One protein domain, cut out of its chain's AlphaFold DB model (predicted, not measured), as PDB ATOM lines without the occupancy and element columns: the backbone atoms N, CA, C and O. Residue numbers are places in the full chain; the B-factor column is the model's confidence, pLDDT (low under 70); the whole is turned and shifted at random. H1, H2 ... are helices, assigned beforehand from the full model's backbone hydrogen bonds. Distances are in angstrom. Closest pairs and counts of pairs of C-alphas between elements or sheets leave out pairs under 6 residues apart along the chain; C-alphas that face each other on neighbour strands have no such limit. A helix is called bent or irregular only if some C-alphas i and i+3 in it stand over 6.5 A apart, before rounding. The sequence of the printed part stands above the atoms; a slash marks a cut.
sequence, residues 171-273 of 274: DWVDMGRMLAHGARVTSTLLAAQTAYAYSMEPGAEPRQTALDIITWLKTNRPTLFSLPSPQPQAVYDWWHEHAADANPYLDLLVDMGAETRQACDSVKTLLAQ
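Overview. This is residues 171 to 273 of the 274 residues of an uncharacterized protein of Bifidobacterium animalis subsp. animalis MCC 0499 (UniProt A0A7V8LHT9). One long helix, H1, makes the long axis; H2 folds back along its last part, the bent helix H3 runs back along another side of it, and H4 folds back on H3b, the second arm of H3. The first turns of H1, residues 171 to 177, stick out free. The printed part has 103 residues with four named helices, H1 to H4 in chain order, and no named strand: all helix. It is compact, with a radius of gyration of the C-alphas of 14.6 A, yet elongated, spanning 46 by 27 by 22 A.

Along the chain. H1, residues 171 to 200, is 43.6 A long from C-alpha 171 at (109.441, 158.829, 152.472). H2, residues 204 to 220, is 24.3 A long. H3, residues 232 to 255, was assigned as one helix by its hydrogen bonds but is bent: C-alphas 241 and 244 are 7.7 A apart. Its arms are H3a, residues 232 to 241, 14.3 A, and H3b, residues 244 to 255, 17.4 A; H3b is irregular, C-alphas 245 and 248 being 7.0 A apart. H4, residues 261 to 271, 15.1 A, ends at C-alpha 271, (111.134, 132.419, 166.887).

Arrangement. H1 is the hub. With residues 188 to 200 alone it touches H2 in a helical hairpin, at a shallow tilt of 30 degrees; the closest C-alphas, of Ala 195 and Ala 210, are 4.2 A apart. H1 touches H3b, closest at C-alphas of Thr 186 and Ala 246, 5.1 A, through residues 179 to 189 of H1 and 245 to 249 of H3b alone. H3b and H4 form a helical hairpin at 6 degrees, a shallow tilt; their closest C-alphas, of Leu 250 and Cys 264, are 5.5 A apart. H2 and H4 are apart. Every O i to N i+4 pair is within hydrogen-bond range in H1, H2, H3a and H4, and 6 of 8 in H3b.

Size, cuts and confidence. The C-alphas farthest apart, of Asp 171 and Gly 203, are 48.7 A apart. The link from H2 to H3, 11 residues, is long; the printed part has no cut, and no printed residue is under pLDDT 70.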
ATOM      1  N   ASP A 171     108.783 159.428 151.305       94.56
ATOM      2  CA  ASP A 171     109.441 158.829 152.472       94.56
ATOM      3  C   ASP A 171     108.491 157.843 153.172       94.56
ATOM      4  O   ASP A 171     108.887 156.752 153.576       94.56
ATOM      5  N   TRP A 172     107.207 158.198 153.252       94.38
ATOM      6  CA  TRP A 172     106.167 157.359 153.847       94.38
ATOM      7  C   TRP A 172     105.803 156.146 152.991       94.38
ATOM      8  O   TRP A 172     105.552 155.072 153.532       94.38
ATOM      9  N   VAL A 173     105.792 156.282 151.664       95.31
ATOM     10  CA  VAL A 173     105.616 155.146 150.747       95.31
ATOM     11  C   VAL A 173     106.800 154.185 150.862       95.31
ATOM     12  O   VAL A 173     106.599 152.974 150.933       95.31
ATOM     13  N   ASP A 174     108.030 154.696 150.931       95.38
ATOM     14  CA  ASP A 174     109.220 153.862 151.118       95.38
ATOM     15  C   ASP A 174     109.224 153.168 152.488       95.38
ATOM     16  O   ASP A 174     109.515 151.970 152.570       95.38
ATOM     17  N   MET A 175     108.800 153.870 153.543       95.31
ATOM     18  CA  MET A 175     108.580 153.286 154.868       95.31
ATOM     19  C   MET A 175     107.521 152.178 154.824       95.31
ATOM     20  O   MET A 175     107.769 151.071 155.297       95.31
ATOM     21  N   GLY A 176     106.372 152.425 154.185       96.00
ATOM     22  CA  GLY A 176     105.313 151.431 153.999       96.00
ATOM     23  C   GLY A 176     105.807 150.171 153.283       96.00
ATOM     24  O   GLY A 176     105.497 149.059 153.708       96.00
ATOM     25  N   ARG A 177     106.649 150.315 152.248       96.38
ATOM     26  CA  ARG A 177     107.254 149.176 151.530       96.38
ATOM     27  C   ARG A 177     108.175 148.367 152.433       96.38
ATOM     28  O   ARG A 177     108.116 147.135 152.414       96.38
ATOM     29  N   MET A 178     109.022 149.049 153.201       96.62
ATOM     30  CA  MET A 178     109.946 148.415 154.138       96.62
ATOM     31  C   MET A 178     109.185 147.653 155.228       96.62
ATOM     32  O   MET A 178     109.471 146.475 155.458       96.62
ATOM     33  N   LEU A 179     108.170 148.277 155.830       97.44
ATOM     34  CA  LEU A 179     107.329 147.646 156.844       97.44
ATOM     35  C   LEU A 179     106.542 146.464 156.274       97.44
ATOM     36  O   LEU A 179     106.543 145.393 156.865       97.44
ATOM     37  N   ALA A 180     105.953 146.596 155.086       96.56
ATOM     38  CA  ALA A 180     105.249 145.498 154.427       96.56
ATOM     39  C   ALA A 180     106.155 144.298 154.138       96.56
ATOM     40  O   ALA A 180     105.728 143.148 154.271       96.56
ATOM     41  N   HIS A 181     107.408 144.543 153.749       96.56
ATOM     42  CA  HIS A 181     108.382 143.474 153.571       96.56
ATOM     43  C   HIS A 181     108.718 142.788 154.902       96.56
ATOM     44  O   HIS A 181     108.641 141.561 154.986       96.56
ATOM     45  N   GLY A 182     109.027 143.558 155.947       97.31
ATOM     46  CA  GLY A 182     109.342 143.016 157.269       97.31
ATOM     47  C   GLY A 182     108.167 142.271 157.914       97.31
ATOM     48  O   GLY A 182     108.343 141.153 158.403       97.31
ATOM     49  N   ALA A 183     106.951 142.812 157.807       97.00
ATOM     50  CA  ALA A 183     105.711 142.167 158.233       97.00
ATOM     51  C   ALA A 183     105.497 140.843 157.497       97.00
ATOM     52  O   ALA A 183     105.123 139.840 158.101       97.00
ATOM     53  N   ARG A 184     105.781 140.807 156.189       96.50
ATOM     54  CA  ARG A 184     105.684 139.591 155.378       96.50
ATOM     55  C   ARG A 184     106.667 138.514 155.826       96.50
ATOM     56  O   ARG A 184     106.255 137.361 155.942       96.50
ATOM     57  N   VAL A 185     107.931 138.865 156.062       96.81
ATOM     58  CA  VAL A 185     108.956 137.929 156.561       96.81
ATOM     59  C   VAL A 185     108.554 137.400 157.938       96.81
ATOM     60  O   VAL A 185     108.418 136.191 158.117       96.81
ATOM     61  N   THR A 186     108.245 138.301 158.868       96.50
ATOM     62  CA  THR A 186     107.888 137.963 160.254       96.50
ATOM     63  C   THR A 186     106.629 137.100 160.326       96.50
ATOM     64  O   THR A 186     106.634 136.061 160.978       96.50
ATOM     65  N   SER A 187     105.574 137.462 159.591       95.88
ATOM     66  CA  SER A 187     104.328 136.681 159.529       95.88
ATOM     67  C   SER A 187     104.542 135.303 158.898       95.88
ATOM     68  O   SER A 187     103.932 134.330 159.321       95.88
ATOM     69  N   THR A 188     105.441 135.183 157.912       96.25
ATOM     70  CA  THR A 188     105.790 133.884 157.304       96.25
ATOM     71  C   THR A 188     106.493 132.977 158.315       96.25
ATOM     72  O   THR A 188     106.149 131.801 158.419       96.25
ATOM     73  N   LEU A 189     107.442 133.519 159.084       96.06
ATOM     74  CA  LEU A 189     108.158 132.781 160.127       96.06
ATOM     75  C   LEU A 189     107.219 132.357 161.262       96.06
ATOM     76  O   LEU A 189     107.209 131.189 161.645       96.06
ATOM     77  N   LEU A 190     106.366 133.270 161.735       95.00
ATOM     78  CA  LEU A 190     105.351 132.965 162.744       95.00
ATOM     79  C   LEU A 190     104.344 131.920 162.251       95.00
ATOM     80  O   LEU A 190     103.980 131.027 163.011       95.00
ATOM     81  N   ALA A 191     103.936 131.971 160.983       94.88
ATOM     82  CA  ALA A 191     103.050 130.971 160.394       94.88
ATOM     83  C   ALA A 191     103.716 129.596 160.273       94.88
ATOM     84  O   ALA A 191     103.083 128.583 160.568       94.88
ATOM     85  N   ALA A 192     104.993 129.539 159.886       95.31
ATOM     86  CA  ALA A 192     105.754 128.293 159.843       95.31
ATOM     87  C   ALA A 192     105.896 127.676 161.245       95.31
ATOM     88  O   ALA A 192     105.619 126.489 161.430       95.31
ATOM     89  N   GLN A 193     106.227 128.499 162.241       93.75
ATOM     90  CA  GLN A 193     106.277 128.094 163.643       93.75
ATOM     91  C   GLN A 193     104.901 127.601 164.125       93.75
ATOM     92  O   GLN A 193     104.803 126.523 164.713       93.75
ATOM     93  N   THR A 194     103.826 128.330 163.799       92.88
ATOM     94  CA  THR A 194     102.441 127.967 164.146       92.88
ATOM     95  C   THR A 194     102.075 126.607 163.556       92.88
ATOM     96  O   THR A 194     101.542 125.745 164.256       92.88
ATOM     97  N   ALA A 195     102.396 126.377 162.280       94.19
ATOM     98  CA  ALA A 195     102.166 125.101 161.614       94.19
ATOM     99  C   ALA A 195     102.948 123.960 162.277       94.19
ATOM    100  O   ALA A 195     102.392 122.884 162.505       94.19
ATOM    101  N   TYR A 196     104.215 124.194 162.630       94.06
ATOM    102  CA  TYR A 196     105.012 123.218 163.367       94.06
ATOM    103  C   TYR A 196     104.380 122.900 164.726       94.06
ATOM    104  O   TYR A 196     104.167 121.727 165.038       94.06
ATOM    105  N   ALA A 197     103.970 123.914 165.489       91.94
ATOM    106  CA  ALA A 197     103.316 123.724 166.778       91.94
ATOM    107  C   ALA A 197     102.027 122.892 166.657       91.94
ATOM    108  O   ALA A 197     101.863 121.925 167.398       91.94
ATOM    109  N   TYR A 198     101.158 123.190 165.684       93.69
ATOM    110  CA  TYR A 198      99.961 122.385 165.405       93.69
ATOM    111  C   TYR A 198     100.288 120.937 165.019       93.69
ATOM    112  O   TYR A 198      99.555 120.019 165.384       93.69
ATOM    113  N   SER A 199     101.394 120.706 164.308       93.56
ATOM    114  CA  SER A 199     101.799 119.357 163.901       93.56
ATOM    115  C   SER A 199     102.271 118.473 165.064       93.56
ATOM    116  O   SER A 199     102.221 117.245 164.953       93.56
ATOM    117  N   MET A 200     102.705 119.088 166.169       92.44
ATOM    118  CA  MET A 200     103.115 118.394 167.394       92.44
ATOM    119  C   MET A 200     101.927 118.029 168.296       92.44
ATOM    120  O   MET A 200     102.055 117.155 169.154       92.44
ATOM    121  N   GLU A 201     100.762 118.653 168.100       92.94
ATOM    122  CA  GLU A 201      99.556 118.357 168.874       92.94
ATOM    123  C   GLU A 201      98.910 117.020 168.433       92.94
ATOM    124  O   GLU A 201      98.876 116.676 167.242       92.94
ATOM    125  N   PRO A 202      98.365 116.223 169.371       90.44
ATOM    126  CA  PRO A 202      97.678 114.983 169.037       90.44
ATOM    127  C   PRO A 202      96.296 115.260 168.423       90.44
ATOM    128  O   PRO A 202      95.495 116.009 168.969       90.44
ATOM    129  N   GLY A 203      95.969 114.583 167.320       92.88
ATOM    130  CA  GLY A 203      94.641 114.650 166.697       92.88
ATOM    131  C   GLY A 203      94.703 114.753 165.176       92.88
ATOM    132  O   GLY A 203      95.764 114.975 164.600       92.88
ATOM    133  N   ALA A 204      93.567 114.542 164.511       92.81
ATOM    134  CA  ALA A 204      93.470 114.714 163.061       92.81
ATOM    135  C   ALA A 204      93.332 116.195 162.671       92.81
ATOM    136  O   ALA A 204      93.943 116.625 161.700       92.81
ATOM    137  N   GLU A 205      92.581 116.969 163.455       93.88
ATOM    138  CA  GLU A 205      92.308 118.384 163.191       93.88
ATOM    139  C   GLU A 205      93.570 119.267 163.291       93.88
ATOM    140  O   GLU A 205      93.894 119.882 162.280       93.88
ATOM    141  N   PRO A 206      94.374 119.256 164.381       93.38
ATOM    142  CA  PRO A 206      95.625 120.024 164.427       93.38
ATOM    143  C   PRO A 206      96.583 119.706 163.273       93.38
ATOM    144  O   PRO A 206      97.188 120.597 162.681       93.38
ATOM    145  N   ARG A 207      96.680 118.427 162.885       92.88
ATOM    146  CA  ARG A 207      97.500 118.011 161.739       92.88
ATOM    147  C   ARG A 207      96.981 118.579 160.424       92.88
ATOM    148  O   ARG A 207      97.791 118.972 159.589       92.88
ATOM    149  N   GLN A 208      95.663 118.616 160.236       95.00
ATOM    150  CA  GLN A 208      95.063 119.230 159.055       95.00
ATOM    151  C   GLN A 208      95.336 120.737 159.034       95.00
ATOM    152  O   GLN A 208      95.835 121.233 158.030       95.00
ATOM    153  N   THR A 209      95.148 121.438 160.156       94.25
ATOM    154  CA  THR A 209      95.464 122.870 160.276       94.25
ATOM    155  C   THR A 209      96.928 123.166 159.941       94.25
ATOM    156  O   THR A 209      97.212 124.089 159.180       94.25
ATOM    157  N   ALA A 210      97.871 122.359 160.441       95.25
ATOM    158  CA  ALA A 210      99.285 122.493 160.093       95.25
ATOM    159  C   ALA A 210      99.520 122.374 158.576       95.25
ATOM    160  O   ALA A 210     100.214 123.203 157.985       95.25
ATOM    161  N   LEU A 211      98.920 121.366 157.932       95.25
ATOM    162  CA  LEU A 211      99.022 121.161 156.485       95.25
ATOM    163  C   LEU A 211      98.393 122.307 155.685       95.25
ATOM    164  O   LEU A 211      98.948 122.694 154.652       95.25
ATOM    165  N   ASP A 212      97.282 122.865 156.157       96.00
ATOM    166  CA  ASP A 212      96.599 123.983 155.508       96.00
ATOM    167  C   ASP A 212      97.460 125.253 155.555       96.00
ATOM    168  O   ASP A 212      97.644 125.903 154.523       96.00
ATOM    169  N   ILE A 213      98.091 125.555 156.699       96.19
ATOM    170  CA  ILE A 213      99.033 126.681 156.822       96.19
ATOM    171  C   ILE A 213     100.239 126.474 155.892       96.19
ATOM    172  O   ILE A 213     100.591 127.374 155.129       96.19
ATOM    173  N   ILE A 214     100.855 125.284 155.890       96.25
ATOM    174  CA  ILE A 214     102.002 124.967 155.013       96.25
ATOM    175  C   ILE A 214     101.617 125.123 153.537       96.25
ATOM    176  O   ILE A 214     102.374 125.690 152.745       96.25
ATOM    177  N   THR A 215     100.437 124.635 153.153       95.75
ATOM    178  CA  THR A 215      99.923 124.742 151.782       95.75
ATOM    179  C   THR A 215      99.688 126.199 151.401       95.75
ATOM    180  O   THR A 215     100.080 126.621 150.306       95.75
ATOM    181  N   TRP A 216      99.118 126.987 152.313       95.81
ATOM    182  CA  TRP A 216      98.918 128.416 152.122       95.81
ATOM    183  C   TRP A 216     100.248 129.143 151.912       95.81
ATOM    184  O   TRP A 216     100.377 129.893 150.941       95.81
ATOM    185  N   LEU A 217     101.258 128.882 152.752       96.31
ATOM    186  CA  LEU A 217     102.578 129.513 152.656       96.31
ATOM    187  C   LEU A 217     103.269 129.167 151.336       96.31
ATOM    188  O   LEU A 217     103.741 130.062 150.640       96.31
ATOM    189  N   LYS A 218     103.263 127.895 150.929       94.69
ATOM    190  CA  LYS A 218     103.852 127.478 149.645       94.69
ATOM    191  C   LYS A 218     103.160 128.114 148.441       94.69
ATOM    192  O   LYS A 218     103.814 128.393 147.443       94.69
ATOM    193  N   THR A 219     101.849 128.329 148.527       94.25
ATOM    194  CA  THR A 219     101.059 128.910 147.432       94.25
ATOM    195  C   THR A 219     101.253 130.423 147.345       94.25
ATOM    196  O   THR A 219     101.459 130.957 146.258       94.25
ATOM    197  N   ASN A 220     101.220 131.121 148.483       94.00
ATOM    198  CA  ASN A 220     101.166 132.585 148.531       94.00
ATOM    199  C   ASN A 220     102.526 133.249 148.791       94.00
ATOM    200  O   ASN A 220     102.695 134.442 148.528       94.00
ATOM    201  N   ARG A 221     103.507 132.502 149.307       93.69
ATOM    202  CA  ARG A 221     104.859 132.975 149.645       93.69
ATOM    203  C   ARG A 221     105.975 132.102 149.038       93.69
ATOM    204  O   ARG A 221     106.988 131.920 149.705       93.69
ATOM    205  N   PRO A 222     105.881 131.606 147.787       91.69
ATOM    206  CA  PRO A 222     106.816 130.604 147.253       91.69
ATOM    207  C   PRO A 222     108.281 131.065 147.186       91.69
ATOM    208  O   PRO A 222     109.185 130.236 147.163       91.69
ATOM    209  N   THR A 223     108.533 132.376 147.126       91.69
ATOM    210  CA  THR A 223     109.891 132.941 147.102       91.69
ATOM    211  C   THR A 223     110.505 133.119 148.487       91.69
ATOM    212  O   THR A 223     111.724 133.201 148.583       91.69
ATOM    213  N   LEU A 224     109.682 133.205 149.536       93.44
ATOM    214  CA  LEU A 224     110.143 133.309 150.921       93.44
ATOM    215  C   LEU A 224     110.145 131.929 151.577       93.44
ATOM    216  O   LEU A 224     111.151 131.517 152.131       93.44
ATOM    217  N   PHE A 225     109.042 131.192 151.461       95.50
ATOM    218  CA  PHE A 225     108.852 129.883 152.066       95.50
ATOM    219  C   PHE A 225     109.006 128.773 151.024       95.50
ATOM    220  O   PHE A 225     108.067 128.437 150.294       95.50
ATOM    221  N   SER A 226     110.204 128.197 150.968       91.50
ATOM    222  CA  SER A 226     110.537 127.102 150.060       91.50
ATOM    223  C   SER A 226     111.020 125.902 150.857       91.50
ATOM    224  O   SER A 226     112.043 125.962 151.531       91.50
ATOM    225  N   LEU A 227     110.275 124.800 150.762       89.62
ATOM    226  CA  LEU A 227     110.583 123.563 151.467       89.62
ATOM    227  C   LEU A 227     110.845 122.415 150.493       89.62
ATOM    228  O   LEU A 227     110.089 122.254 149.527       89.62
ATOM    229  N   PRO A 228     111.807 121.525 150.800       82.12
ATOM    230  CA  PRO A 228     111.998 120.289 150.045       82.12
ATOM    231  C   PRO A 228     110.820 119.314 150.221       82.12
ATOM    232  O   PRO A 228     110.582 118.463 149.367       82.12
ATOM    233  N   SER A 229     110.073 119.423 151.326       82.56
ATOM    234  CA  SER A 229     108.969 118.534 151.694       82.56
ATOM    235  C   SER A 229     108.018 119.231 152.681       82.56
ATOM    236  O   SER A 229     108.495 120.018 153.490       82.56
ATOM    237  N   PRO A 230     106.697 118.962 152.674       82.75
ATOM    238  CA  PRO A 230     105.744 119.558 153.623       82.75
ATOM    239  C   PRO A 230     105.745 118.880 155.010       82.75
ATOM    240  O   PRO A 230     104.759 118.960 155.736       82.75
ATOM    241  N   GLN A 231     106.802 118.143 155.364       89.00
ATOM    242  CA  GLN A 231     106.881 117.427 156.640       89.00
ATOM    243  C   GLN A 231     107.214 118.388 157.790       89.00
ATOM    244  O   GLN A 231     108.013 119.300 157.573       89.00
ATOM    245  N   PRO A 232     106.702 118.153 159.013       89.69
ATOM    246  CA  PRO A 232     106.963 119.005 160.176       89.69
ATOM    247  C   PRO A 232     108.437 119.339 160.402       89.69
ATOM    248  O   PRO A 232     108.772 120.498 160.615       89.69
ATOM    249  N   GLN A 233     109.325 118.348 160.275       92.56
ATOM    250  CA  GLN A 233     110.760 118.566 160.456       92.56
ATOM    251  C   GLN A 233     111.336 119.545 159.427       92.56
ATOM    252  O   GLN A 233     112.118 120.407 159.786       92.56
ATOM    253  N   ALA A 234     110.908 119.468 158.163       93.94
ATOM    254  CA  ALA A 234     111.381 120.394 157.136       93.94
ATOM    255  C   ALA A 234     110.890 121.830 157.388       93.94
ATOM    256  O   ALA A 234     111.602 122.780 157.081       93.94
ATOM    257  N   VAL A 235     109.685 121.987 157.953       94.62
ATOM    258  CA  VAL A 235     109.160 123.293 158.384       94.62
ATOM    259  C   VAL A 235     109.993 123.846 159.539       94.62
ATOM    260  O   VAL A 235     110.364 125.015 159.493       94.62
ATOM    261  N   TYR A 236     110.300 123.010 160.537       93.94
ATOM    262  CA  TYR A 236     111.161 123.373 161.663       93.94
ATOM    263  C   TYR A 236     112.553 123.794 161.188       93.94
ATOM    264  O   TYR A 236     112.982 124.896 161.510       93.94
ATOM    265  N   ASP A 237     113.217 122.967 160.375       94.19
ATOM    266  CA  ASP A 237     114.571 123.236 159.881       94.19
ATOM    267  C   ASP A 237     114.621 124.576 159.125       94.19
ATOM    268  O   ASP A 237     115.504 125.394 159.375       94.19
ATOM    269  N   TRP A 238     113.633 124.835 158.256       95.31
ATOM    270  CA  TRP A 238     113.529 126.095 157.516       95.31
ATOM    271  C   TRP A 238     113.279 127.292 158.438       95.31
ATOM    272  O   TRP A 238     113.975 128.299 158.346       95.31
ATOM    273  N   TRP A 239     112.294 127.208 159.335       93.50
ATOM    274  CA  TRP A 239     111.990 128.320 160.237       93.50
ATOM    275  C   TRP A 239     113.183 128.623 161.147       93.50
ATOM    276  O   TRP A 239     113.523 129.790 161.314       93.50
ATOM    277  N   HIS A 240     113.851 127.597 161.674       93.19
ATOM    278  CA  HIS A 240     115.008 127.755 162.545       93.19
ATOM    279  C   HIS A 240     116.204 128.394 161.817       93.19
ATOM    280  O   HIS A 240     116.850 129.281 162.370       93.19
ATOM    281  N   GLU A 241     116.464 128.015 160.558       95.06
ATOM    282  CA  GLU A 241     117.494 128.647 159.716       95.06
ATOM    283  C   GLU A 241     117.214 130.141 159.471       95.06
ATOM    284  O   GLU A 241     118.142 130.952 159.456       95.06
ATOM    285  N   HIS A 242     115.939 130.515 159.336       95.88
ATOM    286  CA  HIS A 242     115.505 131.867 158.975       95.88
ATOM    287  C   HIS A 242     114.997 132.717 160.150       95.88
ATOM    288  O   HIS A 242     114.614 133.871 159.958       95.88
ATOM    289  N   ALA A 243     114.986 132.196 161.379       93.50
ATOM    290  CA  ALA A 243     114.376 132.860 162.533       93.50
ATOM    291  C   ALA A 243     114.932 134.274 162.781       93.50
ATOM    292  O   ALA A 243     114.188 135.192 163.130       93.50
ATOM    293  N   ALA A 244     116.236 134.463 162.555       95.62
ATOM    294  CA  ALA A 244     116.911 135.743 162.748       95.62
ATOM    295  C   ALA A 244     116.546 136.807 161.693       95.62
ATOM    296  O   ALA A 244     116.766 137.993 161.944       95.62
ATOM    297  N   ASP A 245     115.954 136.420 160.557       96.88
ATOM    298  CA  ASP A 245     115.609 137.338 159.463       96.88
ATOM    299  C   ASP A 245     114.506 138.336 159.866       96.88
ATOM    300  O   ASP A 245     114.402 139.419 159.288       96.88
ATOM    301  N   ALA A 246     113.707 138.021 160.895       96.44
ATOM    302  CA  ALA A 246     112.718 138.942 161.463       96.44
ATOM    303  C   ALA A 246     113.338 140.042 162.347       96.44
ATOM    304  O   ALA A 246     112.716 141.087 162.548       96.44
ATOM    305  N   ASN A 247     114.550 139.843 162.882       97.12
ATOM    306  CA  ASN A 247     115.122 140.732 163.898       97.12
ATOM    307  C   ASN A 247     115.260 142.192 163.440       97.12
ATOM    308  O   ASN A 247     114.808 143.056 164.188       97.12
ATOM    309  N   PRO A 248     115.793 142.499 162.235       97.19
ATOM    310  CA  PRO A 248     115.937 143.886 161.792       97.19
ATOM    311  C   PRO A 248     114.602 144.630 161.715       97.19
ATOM    312  O   PRO A 248     114.535 145.815 162.024       97.19
ATOM    313  N   TYR A 249     113.531 143.934 161.327       97.56
ATOM    314  CA  TYR A 249     112.190 144.508 161.290       97.56
ATOM    315  C   TYR A 249     111.643 144.768 162.694       97.56
ATOM    316  O   TYR A 249     111.120 145.844 162.964       97.56
ATOM    317  N   LEU A 250     111.793 143.802 163.600       97.50
ATOM    318  CA  LEU A 250     111.344 143.945 164.981       97.50
ATOM    319  C   LEU A 250     112.111 145.056 165.712       97.50
ATOM    320  O   LEU A 250     111.512 145.807 166.471       97.50
ATOM    321  N   ASP A 251     113.414 145.197 165.458       97.69
ATOM    322  CA  ASP A 251     114.217 146.308 165.981       97.69
ATOM    323  C   ASP A 251     113.767 147.654 165.405       97.69
ATOM    324  O   ASP A 251     113.578 148.602 166.162       97.69
ATOM    325  N   LEU A 252     113.498 147.717 164.097       96.88
ATOM    326  CA  LEU A 252     112.966 148.914 163.451       96.88
ATOM    327  C   LEU A 252     111.636 149.368 164.075       96.88
ATOM    328  O   LEU A 252     111.480 150.554 164.349       96.88
ATOM    329  N   LEU A 253     110.693 148.453 164.329       97.12
ATOM    330  CA  LEU A 253     109.415 148.799 164.967       97.12
ATOM    331  C   LEU A 253     109.614 149.406 166.362       97.12
ATOM    332  O   LEU A 253     108.949 150.381 166.711       97.12
ATOM    333  N   VAL A 254     110.555 148.863 167.140       96.88
ATOM    334  CA  VAL A 254     110.897 149.387 168.470       96.88
ATOM    335  C   VAL A 254     111.561 150.757 168.371       96.88
ATOM    336  O   VAL A 254     111.209 151.659 169.129       96.88
ATOM    337  N   ASP A 255     112.504 150.927 167.448       96.12
ATOM    338  CA  ASP A 255     113.230 152.185 167.255       96.12
ATOM    339  C   ASP A 255     112.306 153.308 166.762       96.12
ATOM    340  O   ASP A 255     112.483 154.468 167.134       96.12
ATOM    341  N   MET A 256     111.284 152.962 165.975       92.75
ATOM    342  CA  MET A 256     110.220 153.877 165.552       92.75
ATOM    343  C   MET A 256     109.183 154.153 166.649       92.75
ATOM    344  O   MET A 256     108.376 155.066 166.497       92.75
ATOM    345  N   GLY A 257     109.176 153.371 167.732       92.88
ATOM    346  CA  GLY A 257     108.140 153.425 168.762       92.88
ATOM    347  C   GLY A 257     106.775 152.886 168.316       92.88
ATOM    348  O   GLY A 257     105.801 153.093 169.029       92.88
ATOM    349  N   ALA A 258     106.711 152.200 167.172       92.88
ATOM    350  CA  ALA A 258     105.493 151.597 166.624       92.88
ATOM    351  C   ALA A 258     105.103 150.302 167.358       92.88
ATOM    352  O   ALA A 258     103.967 149.853 167.307       92.88
ATOM    353  N   GLU A 259     106.049 149.670 168.055       94.31
ATOM    354  CA  GLU A 259     105.761 148.498 168.870       94.31
ATOM    355  C   GLU A 259     106.630 148.471 170.125       94.31
ATOM    356  O   GLU A 259     107.737 149.017 170.183       94.31
ATOM    357  N   THR A 260     106.125 147.824 171.171       92.88
ATOM    358  CA  THR A 260     106.855 147.722 172.429       92.88
ATOM    359  C   THR A 260     108.037 146.763 172.301       92.88
ATOM    360  O   THR A 260     107.938 145.673 171.733       92.88
ATOM    361  N   ARG A 261     109.160 147.112 172.946       95.06
ATOM    362  CA  ARG A 261     110.323 146.216 173.051       95.06
ATOM    363  C   ARG A 261     109.938 144.843 173.606       95.06
ATOM    364  O   ARG A 261     110.420 143.833 173.114       95.06
ATOM    365  N   GLN A 262     109.029 144.802 174.582       93.50
ATOM    366  CA  GLN A 262     108.544 143.554 175.172       93.50
ATOM    367  C   GLN A 262     107.815 142.661 174.154       93.50
ATOM    368  O   GLN A 262     108.052 141.450 174.144       93.50
ATOM    369  N   ALA A 263     106.934 143.221 173.318       92.00
ATOM    370  CA  ALA A 263     106.225 142.455 172.295       92.00
ATOM    371  C   ALA A 263     107.202 141.915 171.242       92.00
ATOM    372  O   ALA A 263     107.210 140.713 170.969       92.00
ATOM    373  N   CYS A 264     108.094 142.767 170.731       94.88
ATOM    374  CA  CYS A 264     109.121 142.365 169.773       94.88
ATOM    375  C   CYS A 264     110.076 141.305 170.344       94.88
ATOM    376  O   CYS A 264     110.323 140.296 169.687       94.88
ATOM    377  N   ASP A 265     110.565 141.462 171.576       94.31
ATOM    378  CA  ASP A 265     111.449 140.478 172.217       94.31
ATOM    379  C   ASP A 265     110.731 139.149 172.485       94.31
ATOM    380  O   ASP A 265     111.346 138.083 172.404       94.31
ATOM    381  N   SER A 266     109.421 139.184 172.742       92.25
ATOM    382  CA  SER A 266     108.602 137.973 172.851       92.25
ATOM    383  C   SER A 266     108.522 137.236 171.511       92.25
ATOM    384  O   SER A 266     108.661 136.015 171.499       92.25
ATOM    385  N   VAL A 267     108.394 137.956 170.387       93.38
ATOM    386  CA  VAL A 267     108.413 137.360 169.039       93.38
ATOM    387  C   VAL A 267     109.783 136.751 168.764       93.38
ATOM    388  O   VAL A 267     109.863 135.597 168.362       93.38
ATOM    389  N   LYS A 268     110.871 137.480 169.038       94.19
ATOM    390  CA  LYS A 268     112.240 136.965 168.860       94.19
ATOM    391  C   LYS A 268     112.487 135.712 169.690       94.19
ATOM    392  O   LYS A 268     113.034 134.739 169.187       94.19
ATOM    393  N   THR A 269     112.054 135.727 170.950       92.06
ATOM    394  CA  THR A 269     112.174 134.575 171.851       92.06
ATOM    395  C   THR A 269     111.390 133.393 171.307       92.06
ATOM    396  O   THR A 269     111.918 132.291 171.272       92.06
ATOM    397  N   LEU A 270     110.155 133.621 170.856       90.00
ATOM    398  CA  LEU A 270     109.311 132.589 170.268       90.00
ATOM    399  C   LEU A 270     109.939 131.987 169.009       90.00
ATOM    400  O   LEU A 270     109.965 130.769 168.873       90.00
ATOM    401  N   LEU A 271     110.464 132.834 168.118       90.94
ATOM    402  CA  LEU A 271     111.134 132.419 166.887       90.94
ATOM    403  C   LEU A 271     112.465 131.689 167.150       90.94
ATOM    404  O   LEU A 271     112.924 130.957 166.282       90.94
ATOM    405  N   ALA A 272     113.059 131.856 168.331       88.38
ATOM    406  CA  ALA A 272     114.296 131.195 168.741       88.38
ATOM    407  C   ALA A 272     114.080 129.923 169.588       88.38
ATOM    408  O   ALA A 272     115.061 129.344 170.053       88.38
ATOM    409  N   GLN A 273     112.832 129.506 169.840       81.19
ATOM    410  CA  GLN A 273     112.547 128.292 170.618       81.19
ATOM    411  C   GLN A 273     112.956 127.022 169.857       81.19
ATOM    412  O   GLN A 273     112.691 126.903 168.662       81.19
TER     413      GLN A 273